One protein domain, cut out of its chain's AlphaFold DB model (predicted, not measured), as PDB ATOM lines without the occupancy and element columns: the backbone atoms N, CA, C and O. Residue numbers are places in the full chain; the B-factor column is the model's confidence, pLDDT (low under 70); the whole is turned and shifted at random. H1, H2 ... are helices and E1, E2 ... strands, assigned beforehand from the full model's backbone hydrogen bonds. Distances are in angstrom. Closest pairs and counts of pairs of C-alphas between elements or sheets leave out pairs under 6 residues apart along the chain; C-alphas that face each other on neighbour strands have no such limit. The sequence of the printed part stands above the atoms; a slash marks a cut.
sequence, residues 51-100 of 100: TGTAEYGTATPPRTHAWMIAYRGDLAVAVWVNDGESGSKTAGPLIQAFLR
ATOM      1  N   THR A  51     179.527 327.708 255.736       97.75
ATOM      2  CA  THR A  51     179.928 328.880 254.942       97.75
ATOM      3  C   THR A  51     180.597 329.921 255.828       97.75
ATOM      4  O   THR A  51     180.243 330.054 257.007       97.75
ATOM      5  N   GLY A  52     181.434 330.753 255.226       97.25
ATOM      6  CA  GLY A  52     181.741 332.065 255.763       97.25
ATOM      7  C   GLY A  52     182.378 332.991 254.742       97.25
ATOM      8  O   GLY A  52     182.452 332.701 253.545       97.25
ATOM      9  N   THR A  53     182.771 334.146 255.254       97.81
ATOM     10  CA  THR A  53     183.404 335.231 254.519       97.81
ATOM     11  C   THR A  53     184.564 335.780 255.341       97.81
ATOM     12  O   THR A  53     184.636 335.557 256.552       97.81
ATOM     13  N   ALA A  54     185.484 336.471 254.680       98.06
ATOM     14  CA  ALA A  54     186.443 337.363 255.319       98.06
ATOM     15  C   ALA A  54     186.588 338.617 254.449       98.06
ATOM     16  O   ALA A  54     186.987 338.523 253.288       98.06
ATOM     17  N   GLU A  55     186.208 339.772 254.988       97.69
ATOM     18  CA  GLU A  55     186.344 341.060 254.304       97.69
ATOM     19  C   GLU A  55     187.803 341.524 254.324       97.69
ATOM     20  O   GLU A  55     188.523 341.294 255.299       97.69
ATOM     21  N   TYR A  56     188.255 342.162 253.244       97.19
ATOM     22  CA  TYR A  56     189.641 342.591 253.104       97.19
ATOM     23  C   TYR A  56     189.806 343.838 252.219       97.19
ATOM     24  O   TYR A  56     188.954 344.186 251.395       97.19
ATOM     25  N   GLY A  57     190.960 344.493 252.372       96.88
ATOM     26  CA  GLY A  57     191.312 345.714 251.646       96.88
ATOM     27  C   GLY A  57     190.680 346.981 252.230       96.88
ATOM     28  O   GLY A  57     190.138 346.976 253.330       96.88
ATOM     29  N   THR A  58     190.794 348.087 251.490       97.75
ATOM     30  CA  THR A  58     190.376 349.438 251.919       97.75
ATOM     31  C   THR A  58     189.244 350.033 251.071       97.75
ATOM     32  O   THR A  58     188.905 351.202 251.235       97.75
ATOM     33  N   ALA A  59     188.680 349.257 250.139       96.44
ATOM     34  CA  ALA A  59     187.543 349.682 249.322       96.44
ATOM     35  C   ALA A  59     186.249 349.778 250.153       96.44
ATOM     36  O   ALA A  59     186.134 349.134 251.196       96.44
ATOM     37  N   THR A  60     185.262 350.532 249.657       95.31
ATOM     38  CA  THR A  60     183.934 350.660 250.280       95.31
ATOM     39  C   THR A  60     182.835 350.320 249.260       95.31
ATOM     40  O   THR A  60     182.647 351.095 248.318       95.31
ATOM     41  N   PRO A  61     182.090 349.207 249.431       92.56
ATOM     42  CA  PRO A  61     182.293 348.175 250.455       92.56
ATOM     43  C   PRO A  61     183.615 347.402 250.255       92.56
ATOM     44  O   PRO A  61     184.154 347.394 249.142       92.56
ATOM     45  N   PRO A  62     184.154 346.762 251.311       95.62
ATOM     46  CA  PRO A  62     185.370 345.963 251.203       95.62
ATOM     47  C   PRO A  62     185.165 344.755 250.284       95.62
ATOM     48  O   PRO A  62     184.050 344.258 250.097       95.62
ATOM     49  N   ARG A  63     186.263 344.250 249.713       97.44
ATOM     50  CA  ARG A  63     186.236 342.991 248.956       97.44
ATOM     51  C   ARG A  63     186.056 341.830 249.925       97.44
ATOM     52  O   ARG A  63     186.370 341.946 251.107       97.44
ATOM     53  N   THR A  64     185.569 340.699 249.426       97.94
ATOM     54  CA  THR A  64     185.238 339.542 250.262       97.94
ATOM     55  C   THR A  64     185.906 338.274 249.746       97.94
ATOM     56  O   THR A  64     185.699 337.868 248.604       97.94
ATOM     57  N   HIS A  65     186.663 337.616 250.620       98.31
ATOM     58  CA  HIS A  65     187.030 336.217 250.461       98.31
ATOM     59  C   HIS A  65     185.827 335.347 250.817       98.31
ATOM     60  O   HIS A  65     185.291 335.444 251.925       98.31
ATOM     61  N   ALA A  66     185.419 334.470 249.908       98.44
ATOM     62  CA  ALA A  66     184.322 333.539 250.128       98.44
ATOM     63  C   ALA A  66     184.868 332.138 250.398       98.44
ATOM     64  O   ALA A  66     185.717 331.647 249.658       98.44
ATOM     65  N   TRP A  67     184.360 331.464 251.428       98.56
ATOM     66  CA  TRP A  67     184.782 330.099 251.732       98.56
ATOM     67  C   TRP A  67     183.628 329.213 252.178       98.56
ATOM     68  O   TRP A  67     182.655 329.656 252.795       98.56
ATOM     69  N   MET A  68     183.752 327.926 251.880       98.50
ATOM     70  CA  MET A  68     182.849 326.899 252.374       98.50
ATOM     71  C   MET A  68     183.629 325.623 252.667       98.50
ATOM     72  O   MET A  68     184.490 325.215 251.891       98.50
ATOM     73  N   ILE A  69     183.300 324.987 253.787       98.62
ATOM     74  CA  ILE A  69     183.740 323.633 254.119       98.62
ATOM     75  C   ILE A  69     182.534 322.699 254.142       98.62
ATOM     76  O   ILE A  69     181.436 323.115 254.524       98.62
ATOM     77  N   ALA A  70     182.735 321.443 253.766       98.38
ATOM     78  CA  ALA A  70     181.721 320.398 253.841       98.38
ATOM     79  C   ALA A  70     182.352 319.034 254.127       98.38
ATOM     80  O   ALA A  70     183.545 318.833 253.897       98.38
ATOM     81  N   TYR A  71     181.543 318.096 254.613       97.88
ATOM     82  CA  TYR A  71     181.921 316.690 254.710       97.88
ATOM     83  C   TYR A  71     180.800 315.768 254.218       97.88
ATOM     84  O   TYR A  71     179.618 316.112 254.312       97.88
ATOM     85  N   ARG A  72     181.191 314.602 253.692       97.44
ATOM     86  CA  ARG A  72     180.317 313.475 253.341       97.44
ATOM     87  C   ARG A  72     181.036 312.179 253.718       97.44
ATOM     88  O   ARG A  72     182.085 311.883 253.152       97.44
ATOM     89  N   GLY A  73     180.477 311.412 254.648       94.94
ATOM     90  CA  GLY A  73     181.130 310.226 255.192       94.94
ATOM     91  C   GLY A  73     182.480 310.574 255.824       94.94
ATOM     92  O   GLY A  73     182.553 311.375 256.757       94.94
ATOM     93  N   ASP A  74     183.549 309.977 255.305       92.81
ATOM     94  CA  ASP A  74     184.937 310.199 255.724       92.81
ATOM     95  C   ASP A  74     185.664 311.294 254.920       92.81
ATOM     96  O   ASP A  74     186.782 311.677 255.271       92.81
ATOM     97  N   LEU A  75     185.029 311.842 253.880       95.44
ATOM     98  CA  LEU A  75     185.588 312.891 253.036       95.44
ATOM     99  C   LEU A  75     185.274 314.280 253.598       95.44
ATOM    100  O   LEU A  75     184.112 314.627 253.812       95.44
ATOM    101  N   ALA A  76     186.308 315.107 253.758       96.25
ATOM    102  CA  ALA A  76     186.193 316.526 254.083       96.25
ATOM    103  C   ALA A  76     186.758 317.385 252.943       96.25
ATOM    104  O   ALA A  76     187.804 317.070 252.381       96.25
ATOM    105  N   VAL A  77     186.074 318.484 252.620       97.31
ATOM    106  CA  VAL A  77     186.420 319.386 251.513       97.31
ATOM    107  C   VAL A  77     186.385 320.826 252.002       97.31
ATOM    108  O   VAL A  77     185.470 321.220 252.727       97.31
ATOM    109  N   ALA A  78     187.364 321.620 251.576       98.12
ATOM    110  CA  ALA A  78     187.413 323.055 251.805       98.12
ATOM    111  C   ALA A  78     187.610 323.782 250.473       98.12
ATOM    112  O   ALA A  78     188.525 323.464 249.718       98.12
ATOM    113  N   VAL A  79     186.756 324.768 250.203       98.44
ATOM    114  CA  VAL A  79     186.862 325.668 249.054       98.44
ATOM    115  C   VAL A  79     187.018 327.090 249.566       98.44
ATOM    116  O   VAL A  79     186.276 327.539 250.442       98.44
ATOM    117  N   TRP A  80     187.960 327.807 248.968       98.31
ATOM    118  CA  TRP A  80     188.185 329.228 249.177       98.31
ATOM    119  C   TRP A  80     188.281 329.920 247.821       98.31
ATOM    120  O   TRP A  80     188.902 329.402 246.894       98.31
ATOM    121  N   VAL A  81     187.657 331.088 247.712       98.38
ATOM    122  CA  VAL A  81     187.666 331.929 246.518       98.38
ATOM    123  C   VAL A  81     188.105 333.328 246.930       98.38
ATOM    124  O   VAL A  81     187.496 333.935 247.814       98.38
ATOM    125  N   ASN A  82     189.164 333.826 246.283       98.00
ATOM    126  CA  ASN A  82     189.775 335.116 246.610       98.00
ATOM    127  C   ASN A  82     188.773 336.270 246.530       98.00
ATOM    128  O   ASN A  82     188.743 337.126 247.406       98.00
ATOM    129  N   ASP A  83     187.941 336.279 245.496       97.50
ATOM    130  CA  ASP A  83     186.894 337.274 245.315       97.50
ATOM    131  C   ASP A  83     185.559 336.587 245.132       97.50
ATOM    132  O   ASP A  83     185.335 335.886 244.145       97.50
ATOM    133  N   GLY A  84     184.673 336.786 246.099       96.25
ATOM    134  CA  GLY A  84     183.330 336.246 246.057       96.25
ATOM    135  C   GLY A  84     182.320 337.134 246.757       96.25
ATOM    136  O   GLY A  84     182.660 338.116 247.409       96.25
ATOM    137  N   GLU A  85     181.055 336.752 246.629       95.25
ATOM    138  CA  GLU A  85     179.948 337.406 247.327       95.25
ATOM    139  C   GLU A  85     179.738 336.799 248.715       95.25
ATOM    140  O   GLU A  85     179.559 337.504 249.703       95.25
ATOM    141  N   SER A  86     179.726 335.469 248.801       95.56
ATOM    142  CA  SER A  86     179.580 334.741 250.059       95.56
ATOM    143  C   SER A  86     180.035 333.295 249.911       95.56
ATOM    144  O   SER A  86     180.101 332.757 248.800       95.56
ATOM    145  N   GLY A  87     180.290 332.625 251.034       94.81
ATOM    146  CA  GLY A  87     180.609 331.200 251.027       94.81
ATOM    147  C   GLY A  87     179.536 330.343 250.349       94.81
ATOM    148  O   GLY A  87     179.873 329.475 249.552       94.81
ATOM    149  N   SER A  88     178.246 330.610 250.575       95.50
ATOM    150  CA  SER A  88     177.159 329.845 249.946       95.50
ATOM    151  C   SER A  88     176.959 330.155 248.461       95.50
ATOM    152  O   SER A  88     176.635 329.244 247.707       95.50
ATOM    153  N   LYS A  89     177.162 331.405 248.026       96.94
ATOM    154  CA  LYS A  89     176.945 331.809 246.629       96.94
ATOM    155  C   LYS A  89     178.138 331.527 245.720       96.94
ATOM    156  O   LYS A  89     177.941 331.184 244.562       96.94
ATOM    157  N   THR A  90     179.360 331.686 246.227       97.69
ATOM    158  CA  THR A  90     180.579 331.597 245.410       97.69
ATOM    159  C   THR A  90     181.323 330.279 245.629       97.69
ATOM    160  O   THR A  90     181.603 329.574 244.667       97.69
ATOM    161  N   ALA A  91     181.611 329.903 246.880       97.88
ATOM    162  CA  ALA A  91     182.318 328.649 247.176       97.88
ATOM    163  C   ALA A  91     181.386 327.419 247.147       97.88
ATOM    164  O   ALA A  91     181.801 326.319 246.787       97.88
ATOM    165  N   GLY A  92     180.110 327.608 247.487       97.50
ATOM    166  CA  GLY A  92     179.097 326.557 247.565       97.50
ATOM    167  C   GLY A  92     178.877 325.758 246.280       97.50
ATOM    168  O   GLY A  92     178.921 324.528 246.342       97.50
ATOM    169  N   PRO A  93     178.707 326.403 245.111       97.69
ATOM    170  CA  PRO A  93     178.568 325.686 243.845       97.69
ATOM    171  C   PRO A  93     179.772 324.794 243.510       97.69
ATOM    172  O   PRO A  93     179.592 323.721 242.938       97.69
ATOM    173  N   LEU A  94     180.987 325.189 243.912       98.19
ATOM    174  CA  LEU A  94     182.201 324.391 243.705       98.19
ATOM    175  C   LEU A  94     182.216 323.144 244.601       98.19
ATOM    176  O   LEU A  94     182.538 322.057 244.127       98.19
ATOM    177  N   ILE A  95     181.800 323.276 245.868       97.94
ATOM    178  CA  ILE A  95     181.600 322.128 246.770       97.94
ATOM    179  C   ILE A  95     180.559 321.166 246.192       97.94
ATOM    180  O   ILE A  95     180.783 319.957 246.160       97.94
ATOM    181  N   GLN A  96     179.426 321.690 245.716       97.44
ATOM    182  CA  GLN A  96     178.364 320.866 245.143       97.44
ATOM    183  C   GLN A  96     178.833 320.118 243.891       97.44
ATOM    184  O   GLN A  96     178.499 318.948 243.734       97.44
ATOM    185  N   ALA A  97     179.593 320.778 243.013       97.69
ATOM    186  CA  ALA A  97     180.151 320.153 241.820       97.69
ATOM    187  C   ALA A  97     181.175 319.062 242.163       97.69
ATOM    188  O   ALA A  97     181.172 318.020 241.524       97.69
ATOM    189  N   PHE A  98     182.010 319.278 243.184       97.69
ATOM    190  CA  PHE A  98     183.015 318.304 243.616       97.69
ATOM    191  C   PHE A  98     182.407 317.054 244.270       97.69
ATOM    192  O   PHE A  98     182.946 315.963 244.130       97.69
ATOM    193  N   LEU A  99     181.311 317.211 245.018       95.88
ATOM    194  CA  LEU A  99     180.681 316.110 245.752       95.88
ATOM    195  C   LEU A  99     179.652 315.321 244.922       95.88
ATOM    196  O   LEU A  99     179.160 314.299 245.399       95.88
ATOM    197  N   ARG A 100     179.255 315.790 243.740       89.94
ATOM    198  CA  ARG A 100     178.350 315.045 242.848       89.94
ATOM    199  C   ARG A 100     179.095 313.944 242.110       89.94
ATOM    200  O   ARG A 100     178.505 312.846 242.036       89.94
TER     201      ARG A 100
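This is residues 51 to 100 of the 100 residues of the protein "Transpeptidase domain-containing protein" of Propionibacteriaceae bacterium NML 030167 (UniProt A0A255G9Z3). A narrow three-stranded sheet has one helix, H1, over one face, its other face bare. E1, E2 and E3 form a meander, each strand the antiparallel neighbour of the one before, and H1 follows, making two layers. The 50 printed residues, mixed in class, form a rod spanning 40 by 15 by 12 A, only just loose, close to compact, with a radius of gyration of the C-alphas of 12.0 A.

E1, residues 51 to 56, and E2, residues 63 to 72, form a hairpin; N 54 and O 65, 2.9 A apart, are within hydrogen-bond range. E2 and E3, residues 75 to 81, form another, with N 70 and O 77 at 2.9 A. H1, residues 87 to 99, is on the sheet, over E2 and E3, at a height over the sheet of 7.7 A. It runs slantwise to the strands, at 38 degrees to E3 on the local plane. The closest C-alphas of E2 and H1, Trp 67 and Gly 87, are 4.4 A apart. In H1, 6 of 9 O i to N i+4 pairs are within range.

E1 begins at C-alpha 51 (179.928, 328.880, 254.942). E2 is 30.4 A long, E3 20.2 A, E1 16.9 A and H1 16.0 A, ending at C-alpha 99 (180.681, 316.110, 245.752).

The two farthest C-alphas, Thr 60 and Asp 74, are 40.8 A apart. The printed part has no cut and no long link; no printed residue is under 70 in pLDDT.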